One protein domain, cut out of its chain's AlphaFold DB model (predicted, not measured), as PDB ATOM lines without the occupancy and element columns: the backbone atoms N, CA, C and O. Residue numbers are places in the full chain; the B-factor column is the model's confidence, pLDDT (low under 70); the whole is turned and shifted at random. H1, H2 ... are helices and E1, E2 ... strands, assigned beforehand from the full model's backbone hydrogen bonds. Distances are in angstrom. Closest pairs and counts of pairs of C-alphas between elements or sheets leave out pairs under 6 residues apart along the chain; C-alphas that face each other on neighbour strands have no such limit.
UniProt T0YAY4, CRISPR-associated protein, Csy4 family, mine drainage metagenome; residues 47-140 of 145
ATOM      1  N   HIS A  47     140.000 176.424 153.962       82.94
ATOM      2  CA  HIS A  47     139.365 177.280 154.962       82.94
ATOM      3  C   HIS A  47     138.210 176.537 155.644       82.94
ATOM      4  O   HIS A  47     137.284 176.108 154.967       82.94
ATOM      5  N   ALA A  48     138.281 176.411 156.973       82.75
ATOM      6  CA  ALA A  48     137.211 175.926 157.857       82.75
ATOM      7  C   ALA A  48     136.411 174.703 157.333       82.75
ATOM      8  O   ALA A  48     135.196 174.796 157.143       82.75
ATOM      9  N   PRO A  49     137.068 173.553 157.093       86.69
ATOM     10  CA  PRO A  49     136.373 172.345 156.663       86.69
ATOM     11  C   PRO A  49     135.428 171.830 157.757       86.69
ATOM     12  O   PRO A  49     135.791 171.771 158.930       86.69
ATOM     13  N   GLN A  50     134.213 171.450 157.360       88.00
ATOM     14  CA  GLN A  50     133.185 170.923 158.272       88.00
ATOM     15  C   GLN A  50     133.153 169.393 158.308       88.00
ATOM     16  O   GLN A  50     132.679 168.799 159.271       88.00
ATOM     17  N   THR A  51     133.642 168.757 157.249       93.69
ATOM     18  CA  THR A  51     133.608 167.310 157.057       93.69
ATOM     19  C   THR A  51     135.005 166.797 156.773       93.69
ATOM     20  O   THR A  51     135.789 167.431 156.061       93.69
ATOM     21  N   PHE A  52     135.309 165.639 157.352       95.06
ATOM     22  CA  PHE A  52     136.608 165.002 157.241       95.06
ATOM     23  C   PHE A  52     136.442 163.523 156.912       95.06
ATOM     24  O   PHE A  52     135.553 162.838 157.423       95.06
ATOM     25  N   GLU A  53     137.331 163.037 156.062       95.19
ATOM     26  CA  GLU A  53     137.436 161.636 155.681       95.19
ATOM     27  C   GLU A  53     138.880 161.174 155.866       95.19
ATOM     28  O   GLU A  53     139.823 161.965 155.810       95.19
ATOM     29  N   ALA A  54     139.064 159.874 156.050       95.69
ATOM     30  CA  ALA A  54     140.370 159.243 156.014       95.69
ATOM     31  C   ALA A  54     140.391 158.141 154.954       95.69
ATOM     32  O   ALA A  54     139.411 157.426 154.739       95.69
ATOM     33  N   PHE A  55     141.543 157.997 154.304       94.69
ATOM     34  CA  PHE A  55     141.771 157.007 153.256       94.69
ATOM     35  C   PHE A  55     142.804 156.001 153.742       94.69
ATOM     36  O   PHE A  55     143.953 156.360 153.995       94.69
ATOM     37  N   LEU A  56     142.399 154.744 153.899       93.81
ATOM     38  CA  LEU A  56     143.212 153.683 154.478       93.81
ATOM     39  C   LEU A  56     143.598 152.669 153.414       93.81
ATOM     40  O   LEU A  56     142.808 152.328 152.540       93.81
ATOM     41  N   MET A  57     144.796 152.105 153.540       90.62
ATOM     42  CA  MET A  57     145.139 150.915 152.767       90.62
ATOM     43  C   MET A  57     144.419 149.695 153.356       90.62
ATOM     44  O   MET A  57     144.797 149.203 154.421       90.62
ATOM     45  N   HIS A  58     143.439 149.157 152.631       86.25
ATOM     46  CA  HIS A  58     142.683 147.983 153.057       86.25
ATOM     47  C   HIS A  58     143.505 146.698 152.849       86.25
ATOM     48  O   HIS A  58     143.540 146.101 151.765       86.25
ATOM     49  N   ARG A  59     144.222 146.270 153.897       80.81
ATOM     50  CA  ARG A  59     145.090 145.082 153.866       80.81
ATOM     51  C   ARG A  59     144.373 143.850 154.400       80.81
ATOM     52  O   ARG A  59     144.162 143.724 155.599       80.81
ATOM     53  N   ILE A  60     144.143 142.872 153.526       76.19
ATOM     54  CA  ILE A  60     143.694 141.536 153.933       76.19
ATOM     55  C   ILE A  60     144.888 140.581 153.882       76.19
ATOM     56  O   ILE A  60     145.430 140.350 152.789       76.19
ATOM     57  N   PRO A  61     145.299 139.995 155.022       72.81
ATOM     58  CA  PRO A  61     146.390 139.031 155.064       72.81
ATOM     59  C   PRO A  61     146.180 137.900 154.051       72.81
ATOM     60  O   PRO A  61     145.098 137.316 153.991       72.81
ATOM     61  N   SER A  62     147.219 137.580 153.273       67.19
ATOM     62  CA  SER A  62     147.207 136.572 152.191       67.19
ATOM     63  C   SER A  62     147.166 135.117 152.671       67.19
ATOM     64  O   SER A  62     147.430 134.212 151.885       67.19
ATOM     65  N   GLY A  63     146.897 134.888 153.958       65.88
ATOM     66  CA  GLY A  63     147.097 133.599 154.611       65.88
ATOM     67  C   GLY A  63     148.516 133.445 155.179       65.88
ATOM     68  O   GLY A  63     149.219 134.446 155.373       65.88
ATOM     69  N   PRO A  64     148.939 132.213 155.510       62.69
ATOM     70  CA  PRO A  64     150.224 131.960 156.150       62.69
ATOM     71  C   PRO A  64     151.392 132.433 155.273       62.69
ATOM     72  O   PRO A  64     151.528 132.057 154.108       62.69
ATOM     73  N   SER A  65     152.242 133.278 155.862       60.88
ATOM     74  CA  SER A  65     153.526 133.700 155.293       60.88
ATOM     75  C   SER A  65     154.403 132.483 154.979       60.88
ATOM     76  O   SER A  65     154.393 131.513 155.737       60.88
ATOM     77  N   LYS A  66     155.233 132.570 153.923       54.62
ATOM     78  CA  LYS A  66     156.285 131.578 153.601       54.62
ATOM     79  C   LYS A  66     157.226 131.277 154.787       54.62
ATOM     80  O   LYS A  66     157.952 130.295 154.751       54.62
ATOM     81  N   VAL A  67     157.210 132.110 155.831       54.00
ATOM     82  CA  VAL A  67     158.029 131.987 157.048       54.00
ATOM     83  C   VAL A  67     157.459 130.977 158.063       54.00
ATOM     84  O   VAL A  67     158.181 130.542 158.956       54.00
ATOM     85  N   ARG A  68     156.193 130.544 157.951       57.06
ATOM     86  CA  ARG A  68     155.629 129.534 158.869       57.06
ATOM     87  C   ARG A  68     156.018 128.122 158.419       57.06
ATOM     88  O   ARG A  68     155.266 127.474 157.703       57.06
ATOM     89  N   LYS A  69     157.191 127.662 158.866       59.34
ATOM     90  CA  LYS A  69     157.766 126.331 158.575       59.34
ATOM     91  C   LYS A  69     156.969 125.133 159.132       59.34
ATOM     92  O   LYS A  69     157.283 124.009 158.775       59.34
ATOM     93  N   ASN A  70     155.940 125.360 159.955       70.56
ATOM     94  CA  ASN A  70     155.272 124.309 160.742       70.56
ATOM     95  C   ASN A  70     153.825 124.015 160.298       70.56
ATOM     96  O   ASN A  70     153.012 123.598 161.117       70.56
ATOM     97  N   VAL A  71     153.455 124.305 159.048       71.75
ATOM     98  CA  VAL A  71     152.106 124.013 158.533       71.75
ATOM     99  C   VAL A  71     152.223 123.010 157.392       71.75
ATOM    100  O   VAL A  71     152.900 123.298 156.407       71.75
ATOM    101  N   GLU A  72     151.547 121.869 157.536       81.06
ATOM    102  CA  GLU A  72     151.346 120.859 156.488       81.06
ATOM    103  C   GLU A  72     150.920 121.511 155.162       81.06
ATOM    104  O   GLU A  72     150.128 122.463 155.152       81.06
ATOM    105  N   LEU A  73     151.445 121.019 154.036       80.88
ATOM    106  CA  LEU A  73     151.279 121.659 152.725       80.88
ATOM    107  C   LEU A  73     149.802 121.810 152.335       80.88
ATOM    108  O   LEU A  73     149.398 122.888 151.895       80.88
ATOM    109  N   GLU A  74     149.001 120.763 152.539       81.94
ATOM    110  CA  GLU A  74     147.561 120.751 152.243       81.94
ATOM    111  C   GLU A  74     146.825 121.805 153.073       81.94
ATOM    112  O   GLU A  74     146.115 122.663 152.542       81.94
ATOM    113  N   ARG A  75     147.108 121.856 154.379       81.56
ATOM    114  CA  ARG A  75     146.521 122.856 155.271       81.56
ATOM    115  C   ARG A  75     146.941 124.280 154.900       81.56
ATOM    116  O   ARG A  75     146.160 125.224 155.033       81.56
ATOM    117  N   ALA A  76     148.168 124.465 154.417       79.69
ATOM    118  CA  ALA A  76     148.639 125.754 153.927       79.69
ATOM    119  C   ALA A  76     147.928 126.183 152.630       79.69
ATOM    120  O   ALA A  76     147.682 127.381 152.452       79.69
ATOM    121  N   GLN A  77     147.592 125.244 151.741       81.81
ATOM    122  CA  GLN A  77     146.814 125.509 150.528       81.81
ATOM    123  C   GLN A  77     145.380 125.922 150.871       81.81
ATOM    124  O   GLN A  77     144.949 126.994 150.444       81.81
ATOM    125  N   GLU A  78     144.696 125.176 151.742       84.19
ATOM    126  CA  GLU A  78     143.344 125.518 152.209       84.19
ATOM    127  C   GLU A  78     143.283 126.924 152.819       84.19
ATOM    128  O   GLU A  78     142.414 127.732 152.483       84.19
ATOM    129  N   LEU A  79     144.239 127.264 153.691       83.00
ATOM    130  CA  LEU A  79     144.299 128.586 154.320       83.00
ATOM    131  C   LEU A  79     144.543 129.710 153.303       83.00
ATOM    132  O   LEU A  79     144.046 130.825 153.486       83.00
ATOM    133  N   ARG A  80     145.303 129.446 152.234       82.06
ATOM    134  CA  ARG A  80     145.497 130.407 151.138       82.06
ATOM    135  C   ARG A  80     144.223 130.589 150.328       82.06
ATOM    136  O   ARG A  80     143.877 131.729 150.026       82.06
ATOM    137  N   GLU A  81     143.513 129.512 150.012       84.56
ATOM    138  CA  GLU A  81     142.238 129.588 149.295       84.56
ATOM    139  C   GLU A  81     141.174 130.331 150.103       84.56
ATOM    140  O   GLU A  81     140.505 131.222 149.577       84.56
ATOM    141  N   GLN A  82     141.056 130.041 151.400       84.00
ATOM    142  CA  GLN A  82     140.152 130.764 152.297       84.00
ATOM    143  C   GLN A  82     140.506 132.254 152.367       84.00
ATOM    144  O   GLN A  82     139.625 133.113 152.261       84.00
ATOM    145  N   ALA A  83     141.796 132.581 152.487       83.06
ATOM    146  CA  ALA A  83     142.255 133.966 152.476       83.06
ATOM    147  C   ALA A  83     141.958 134.664 151.140       83.06
ATOM    148  O   ALA A  83     141.573 135.835 151.144       83.06
ATOM    149  N   LEU A  84     142.094 133.957 150.014       82.75
ATOM    150  CA  LEU A  84     141.759 134.466 148.684       82.75
ATOM    151  C   LEU A  84     140.259 134.753 148.557       82.75
ATOM    152  O   LEU A  84     139.898 135.860 148.165       82.75
ATOM    153  N   ARG A  85     139.392 133.806 148.938       85.62
ATOM    154  CA  ARG A  85     137.929 133.984 148.902       85.62
ATOM    155  C   ARG A  85     137.495 135.171 149.755       85.62
ATOM    156  O   ARG A  85     136.771 136.039 149.275       85.62
ATOM    157  N   ARG A  86     138.014 135.265 150.986       83.25
ATOM    158  CA  ARG A  86     137.771 136.411 151.876       83.25
ATOM    159  C   ARG A  86     138.219 137.723 151.239       83.25
ATOM    160  O   ARG A  86     137.498 138.711 151.314       83.25
ATOM    161  N   ARG A  87     139.397 137.736 150.605       82.75
ATOM    162  CA  ARG A  87     139.930 138.930 149.944       82.75
ATOM    163  C   ARG A  87     139.029 139.400 148.809       82.75
ATOM    164  O   ARG A  87     138.736 140.586 148.743       82.75
ATOM    165  N   ILE A  88     138.591 138.481 147.952       82.44
ATOM    166  CA  ILE A  88     137.684 138.796 146.845       82.44
ATOM    167  C   ILE A  88     136.380 139.376 147.400       82.44
ATOM    168  O   ILE A  88     136.006 140.477 147.012       82.44
ATOM    169  N   ALA A  89     135.753 138.700 148.365       85.81
ATOM    170  CA  ALA A  89     134.478 139.133 148.931       85.81
ATOM    171  C   ALA A  89     134.549 140.518 149.600       85.81
ATOM    172  O   ALA A  89     133.652 141.334 149.424       85.81
ATOM    173  N   GLN A  90     135.620 140.808 150.345       83.38
ATOM    174  CA  GLN A  90     135.756 142.076 151.072       83.38
ATOM    175  C   GLN A  90     136.217 143.241 150.181       83.38
ATOM    176  O   GLN A  90     135.899 144.389 150.471       83.38
ATOM    177  N   GLN A  91     136.954 142.974 149.097       84.56
ATOM    178  CA  GLN A  91     137.525 144.025 148.242       84.56
ATOM    179  C   GLN A  91     136.752 144.261 146.942       84.56
ATOM    180  O   GLN A  91     137.075 145.210 146.233       84.56
ATOM    181  N   GLN A  92     135.754 143.437 146.601       81.62
ATOM    182  CA  GLN A  92     135.048 143.529 145.312       81.62
ATOM    183  C   GLN A  92     134.379 144.890 145.054       81.62
ATOM    184  O   GLN A  92     134.161 145.250 143.900       81.62
ATOM    185  N   HIS A  93     134.083 145.651 146.109       83.44
ATOM    186  CA  HIS A  93     133.443 146.968 146.043       83.44
ATOM    187  C   HIS A  93     134.373 148.112 146.461       83.44
ATOM    188  O   HIS A  93     133.920 149.237 146.649       83.44
ATOM    189  N   LEU A  94     135.666 147.839 146.646       87.75
ATOM    190  CA  LEU A  94     136.625 148.860 147.048       87.75
ATOM    191  C   LEU A  94     137.452 149.323 145.846       87.75
ATOM    192  O   LEU A  94     137.951 148.488 145.080       87.75
ATOM    193  N   PRO A  95     137.639 150.643 145.680       89.75
ATOM    194  CA  PRO A  95     138.488 151.165 144.628       89.75
ATOM    195  C   PRO A  95     139.952 150.782 144.894       89.75
ATOM    196  O   PRO A  95     140.405 150.644 146.037       89.75
ATOM    197  N   PHE A  96     140.716 150.580 143.821       90.12
ATOM    198  CA  PHE A  96     142.124 150.208 143.924       90.12
ATOM    199  C   PHE A  96     142.969 150.806 142.805       90.12
ATOM    200  O   PHE A  96     142.500 151.007 141.688       90.12
ATOM    201  N   VAL A  97     144.247 151.029 143.105       88.88
ATOM    202  CA  VAL A  97     145.265 151.412 142.120       88.88
ATOM    203  C   VAL A  97     146.194 150.226 141.883       88.88
ATOM    204  O   VAL A  97     146.548 149.499 142.816       88.88
ATOM    205  N   ARG A  98     146.588 149.984 140.629       88.94
ATOM    206  CA  ARG A  98     147.632 149.000 140.307       88.94
ATOM    207  C   ARG A  98     148.987 149.681 140.411       88.94
ATOM    208  O   ARG A  98     149.252 150.623 139.678       88.94
ATOM    209  N   ILE A  99     149.835 149.180 141.297       88.75
ATOM    210  CA  ILE A  99     151.170 149.728 141.540       88.75
ATOM    211  C   ILE A  99     152.198 148.659 141.198       88.75
ATOM    212  O   ILE A  99     151.999 147.479 141.492       88.75
ATOM    213  N   ARG A 100     153.307 149.074 140.587       88.81
ATOM    214  CA  ARG A 100     154.504 148.250 140.423       88.81
ATOM    215  C   ARG A 100     155.551 148.730 141.425       88.81
ATOM    216  O   ARG A 100     155.864 149.914 141.463       88.81
ATOM    217  N   SER A 101     156.049 147.830 142.268       84.38
ATOM    218  CA  SER A 101     157.136 148.141 143.195       84.38
ATOM    219  C   SER A 101     158.450 148.349 142.444       84.38
ATOM    220  O   SER A 101     158.631 147.859 141.327       84.38
ATOM    221  N   SER A 102     159.410 148.994 143.104       81.06
ATOM    222  CA  SER A 102     160.799 149.090 142.634       81.06
ATOM    223  C   SER A 102     161.446 147.718 142.404       81.06
ATOM    224  O   SER A 102     162.292 147.573 141.532       81.06
ATOM    225  N   SER A 103     160.997 146.685 143.125       84.25
ATOM    226  CA  SER A 103     161.424 145.294 142.937       84.25
ATOM    227  C   SER A 103     160.726 144.574 141.766       84.25
ATOM    228  O   SER A 103     160.819 143.355 141.659       84.25
ATOM    229  N   GLY A 104     159.953 145.286 140.940       85.31
ATOM    230  CA  GLY A 104     159.270 144.749 139.758       85.31
ATOM    231  C   GLY A 104     157.951 144.017 140.029       85.31
ATOM    232  O   GLY A 104     157.272 143.608 139.086       85.31
ATOM    233  N   HIS A 105     157.529 143.872 141.287       85.81
ATOM    234  CA  HIS A 105     156.280 143.190 141.620       85.81
ATOM    235  C   HIS A 105     155.079 144.125 141.467       85.81
ATOM    236  O   HIS A 105     155.034 145.204 142.055       85.81
ATOM    237  N   ALA A 106     154.073 143.697 140.706       87.88
ATOM    238  CA  ALA A 106     152.803 144.404 140.608       87.88
ATOM    239  C   ALA A 106     151.832 143.938 141.701       87.88
ATOM    240  O   ALA A 106     151.681 142.739 141.941       87.88
ATOM    241  N   PHE A 107     151.141 144.875 142.343       86.38
ATOM    242  CA  PHE A 107     150.108 144.587 143.334       86.38
ATOM    243  C   PHE A 107     148.979 145.625 143.278       86.38
ATOM    244  O   PHE A 107     149.096 146.677 142.650       86.38
ATOM    245  N   ARG A 108     147.850 145.304 143.918       87.62
ATOM    246  CA  ARG A 108     146.709 146.219 144.059       87.62
ATOM    247  C   ARG A 108     146.806 146.951 145.394       87.62
ATOM    248  O   ARG A 108     146.813 146.307 146.443       87.62
ATOM    249  N   LEU A 109     146.856 148.276 145.346       89.81
ATOM    250  CA  LEU A 109     146.661 149.140 146.502       89.81
ATOM    251  C   LEU A 109     145.161 149.414 146.627       89.81
ATOM    252  O   LEU A 109     144.631 150.281 145.940       89.81
ATOM    253  N   VAL A 110     144.478 148.614 147.445       91.00
ATOM    254  CA  VAL A 110     143.046 148.787 147.727       91.00
ATOM    255  C   VAL A 110     142.890 149.849 148.802       91.00
ATOM    256  O   VAL A 110     143.583 149.790 149.822       91.00
ATOM    257  N   VAL A 111     141.996 150.804 148.567       91.81
ATOM    258  CA  VAL A 111     141.782 151.930 149.473       91.81
ATOM    259  C   VAL A 111     140.357 151.899 149.989       91.81
ATOM    260  O   VAL A 111     139.402 151.728 149.237       91.81
ATOM    261  N   GLU A 112     140.236 152.076 151.291       91.75
ATOM    262  CA  GLU A 112     138.975 152.221 151.992       91.75
ATOM    263  C   GLU A 112     138.835 153.667 152.452       91.75
ATOM    264  O   GLU A 112     139.786 154.257 152.968       91.75
ATOM    265  N   ARG A 113     137.651 154.236 152.240       92.00
ATOM    266  CA  ARG A 113     137.305 155.584 152.675       92.00
ATOM    267  C   ARG A 113     136.407 155.486 153.898       92.00
ATOM    268  O   ARG A 113     135.382 154.810 153.834       92.00
ATOM    269  N   ILE A 114     136.777 156.175 154.968       93.31
ATOM    270  CA  ILE A 114     136.010 156.222 156.214       93.31
ATOM    271  C   ILE A 114     135.750 157.672 156.622       93.31
ATOM    272  O   ILE A 114     136.518 158.566 156.263       93.31
ATOM    273  N   ALA A 115     134.693 157.900 157.399       94.81
ATOM    274  CA  ALA A 115     134.511 159.166 158.100       94.81
ATOM    275  C   ALA A 115     135.596 159.324 159.178       94.81
ATOM    276  O   ALA A 115     135.977 158.342 159.816       94.81
ATOM    277  N   ALA A 116     136.076 160.550 159.372       95.31
ATOM    278  CA  ALA A 116     137.130 160.876 160.330       95.31
ATOM    279  C   ALA A 116     136.752 162.109 161.162       95.31
ATOM    280  O   ALA A 116     135.918 162.921 160.750       95.31
ATOM    281  N   SER A 117     137.375 162.266 162.329       93.50
ATOM    282  CA  SER A 117     137.269 163.489 163.131       93.50
ATOM    283  C   SER A 117     138.389 164.452 162.755       93.50
ATOM    284  O   SER A 117     139.546 164.051 162.686       93.50
ATOM    285  N   GLY A 118     138.095 165.748 162.614       89.56
ATOM    286  CA  GLY A 118     139.107 166.776 162.318       89.56
ATOM    287  C   GLY A 118     140.229 166.908 163.362       89.56
ATOM    288  O   GLY A 118     141.202 167.618 163.133       89.56
ATOM    289  N   THR A 119     140.111 166.225 164.505       90.81
ATOM    290  CA  THR A 119     141.139 166.144 165.552       90.81
ATOM    291  C   THR A 119     142.172 165.033 165.321       90.81
ATOM    292  O   THR A 119     143.125 164.930 166.088       90.81
ATOM    293  N   GLU A 120     141.989 164.164 164.323       91.62
ATOM    294  CA  GLU A 120     142.896 163.043 164.054       91.62
ATOM    295  C   GLU A 120     144.112 163.490 163.228       91.62
ATOM    296  O   GLU A 120     144.030 163.726 162.022       91.62
ATOM    297  N   THR A 121     145.267 163.582 163.893       89.19
ATOM    298  CA  THR A 121     146.524 164.104 163.327       89.19
ATOM    299  C   THR A 121     147.610 163.029 163.227       89.19
ATOM    300  O   THR A 121     148.756 163.243 163.630       89.19
ATOM    301  N   GLY A 122     147.254 161.831 162.762       91.31
ATOM    302  CA  GLY A 122     148.202 160.738 162.559       91.31
ATOM    303  C   GLY A 122     149.276 161.046 161.507       91.31
ATOM    304  O   GLY A 122     149.316 162.117 160.905       91.31
ATOM    305  N   ALA A 123     150.140 160.066 161.246       92.56
ATOM    306  CA  ALA A 123     151.133 160.143 160.179       92.56
ATOM    307  C   ALA A 123     150.732 159.234 159.003       92.56
ATOM    308  O   ALA A 123     150.423 158.053 159.224       92.56
ATOM    309  N   PRO A 124     150.767 159.730 157.752       93.25
ATOM    310  CA  PRO A 124     150.480 158.895 156.599       93.25
ATOM    311  C   PRO A 124     151.569 157.829 156.399       93.25
ATOM    312  O   PRO A 124     152.706 157.930 156.865       93.25
ATOM    313  N   ASN A 125     151.222 156.753 155.699       92.31
ATOM    314  CA  ASN A 125     152.180 155.753 155.243       92.31
ATOM    315  C   ASN A 125     152.911 156.213 153.963       92.31
ATOM    316  O   ASN A 125     152.672 157.302 153.452       92.31
ATOM    317  N   GLY A 126     153.785 155.360 153.414       90.25
ATOM    318  CA  GLY A 126     154.570 155.675 152.209       90.25
ATOM    319  C   GLY A 126     153.763 155.913 150.922       90.25
ATOM    320  O   GLY A 126     154.359 156.237 149.905       90.25
ATOM    321  N   TYR A 127     152.436 155.753 150.951       91.31
ATOM    322  CA  TYR A 127     151.520 156.083 149.855       91.31
ATOM    323  C   TYR A 127     150.641 157.306 150.163       91.31
ATOM    324  O   TYR A 127     149.669 157.538 149.453       91.31
ATOM    325  N   GLY A 128     150.908 158.045 151.245       93.00
ATOM    326  CA  GLY A 128     150.058 159.165 151.668       93.00
ATOM    327  C   GLY A 128     148.749 158.741 152.351       93.00
ATOM    328  O   GLY A 128     147.910 159.587 152.634       93.00
ATOM    329  N   LEU A 129     148.559 157.445 152.627       94.44
ATOM    330  CA  LEU A 129     147.325 156.903 153.208       94.44
ATOM    331  C   LEU A 129     147.428 156.740 154.727       94.44
ATOM    332  O   LEU A 129     148.495 156.435 155.264       94.44
ATOM    333  N   SER A 130     146.293 156.834 155.409       95.06
ATOM    334  CA  SER A 130     146.155 156.545 156.836       95.06
ATOM    335  C   SER A 130     146.504 155.090 157.175       95.06
ATOM    336  O   SER A 130     146.409 154.174 156.345       95.06
ATOM    337  N   ARG A 131     146.890 154.860 158.434       91.00
ATOM    338  CA  ARG A 131     147.003 153.522 159.034       91.00
ATOM    339  C   ARG A 131     145.862 153.342 160.024       91.00
ATOM    340  O   ARG A 131     145.462 154.304 160.655       91.00
ATOM    341  N   THR A 132     145.413 152.111 160.257       88.50
ATOM    342  CA  THR A 132     144.354 151.836 161.248       88.50
ATOM    343  C   THR A 132     144.683 152.371 162.648       88.50
ATOM    344  O   THR A 132     143.785 152.759 163.378       88.50
ATOM    345  N   SER A 133     145.967 152.424 163.021       89.81
ATOM    346  CA  SER A 133     146.429 152.983 164.300       89.81
ATOM    347  C   SER A 133     146.793 154.472 164.251       89.81
ATOM    348  O   SER A 133     147.111 155.048 165.285       89.81
ATOM    349  N   GLN A 134     146.839 155.078 163.064       92.81
ATOM    350  CA  GLN A 134     147.268 156.460 162.835       92.81
ATOM    351  C   GLN A 134     146.408 157.052 161.719       92.81
ATOM    352  O   GLN A 134     146.782 157.023 160.540       92.81
ATOM    353  N   ILE A 135     145.230 157.535 162.107       95.88
ATOM    354  CA  ILE A 135     144.278 158.160 161.198       95.88
ATOM    355  C   ILE A 135     144.719 159.591 160.911       95.88
ATOM    356  O   ILE A 135     145.050 160.346 161.822       95.88
ATOM    357  N   VAL A 136     144.742 159.938 159.629       95.19
ATOM    358  CA  VAL A 136     144.954 161.295 159.131       95.19
ATOM    359  C   VAL A 136     143.621 161.775 158.586       95.19
ATOM    360  O   VAL A 136     143.185 161.314 157.528       95.19
ATOM    361  N   ALA A 137     142.970 162.677 159.314       94.88
ATOM    362  CA  ALA A 137     141.741 163.296 158.851       94.88
ATOM    363  C   ALA A 137     142.046 164.328 157.764       94.88
ATOM    364  O   ALA A 137     142.768 165.301 157.986       94.88
ATOM    365  N   LEU A 138     141.482 164.118 156.578       94.56
ATOM    366  CA  LEU A 138     141.594 165.025 155.444       94.56
ATOM    367  C   LEU A 138     140.257 165.732 155.219       94.56
ATOM    368  O   LEU A 138     139.205 165.096 155.304       94.56
ATOM    369  N   PRO A 139     140.267 167.038 154.926       93.19
ATOM    370  CA  PRO A 139     139.037 167.781 154.716       93.19
ATOM    371  C   PRO A 139     138.352 167.361 153.415       93.19
ATOM    372  O   PRO A 139     138.992 167.229 152.368       93.19
ATOM    373  N   VAL A 140     137.029 167.216 153.459       90.94
ATOM    374  CA  VAL A 140     136.218 166.994 152.261       90.94
ATOM    375  C   VAL A 140     135.982 168.339 151.581       90.94
ATOM    376  O   VAL A 140     135.406 169.260 152.159       90.94
TER     377      VAL A 140
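Overview. This is residues 47 to 140 of the 145 residues of the protein "CRISPR-associated protein, Csy4 family" of mine drainage metagenome (UniProt T0YAY4). What shape do these coordinates make? A long, loose rod: a small twisted sheet of three strands holds one part, and the single helix H1 reaches away from it to make the other end, with residues 58 to 72 running out and H1 coming back. What completes it? The last stretch, residues 116 to 140, folds back to E1, where residues 138 to 139 pair with residues 52 to 53. How is it made up? The printed part has 94 residues, with E1, H1, E2 and E3 along the chain, the antiparallel sheet order E1 - E3 - E2, and a mixed class with under half of the residues in named elements. It is loose, with a radius of gyration of the C-alphas of 16.9 A and spans of 57 by 28 by 24 A.

Along the chain. Where are the strands? E3 is residues 106 to 115, 29.3 A long, and ends at C-alpha 115 (134.511, 159.166, 158.100). E1 is residues 52 to 57, beginning at C-alpha 52 (136.608, 165.002, 157.241), and E2 is residues 96 to 100. Where is the helix? H1 is residues 73 to 91, 26.6 A long.

Arrangement. How do the strands pair? Pairing is staggered: E3 pairs with E2 over residues 106 to 110, N 109 and O 97 being 2.8 A apart, and with E1 over 111 to 115, N 56 and O 112 being 2.8 A apart. E2 and E3 form a hairpin; E1 and E2 are apart. The sheet is only just strongly twisted, its C-alphas up to 4.3 A off the best plane. Where is H1? It is not on the sheet; its closest C-alphas to E3 are Gln 91 and Val 110, 7.3 A. In H1 every O i to N i+4 pair is within hydrogen-bond range. E1, H1, E2 form a split strand-helix-strand unit, two strands running the same way with E3 between them, its crossover right-handed.

Size, cuts and confidence. How large is it? The two C-alphas farthest apart, of His 47 and Glu 72, are 57.7 A apart. Is it continuous and sure? The printed part has no cut, and the link E1 to H1 is long. Residues 62 to 69 have pLDDT under 70.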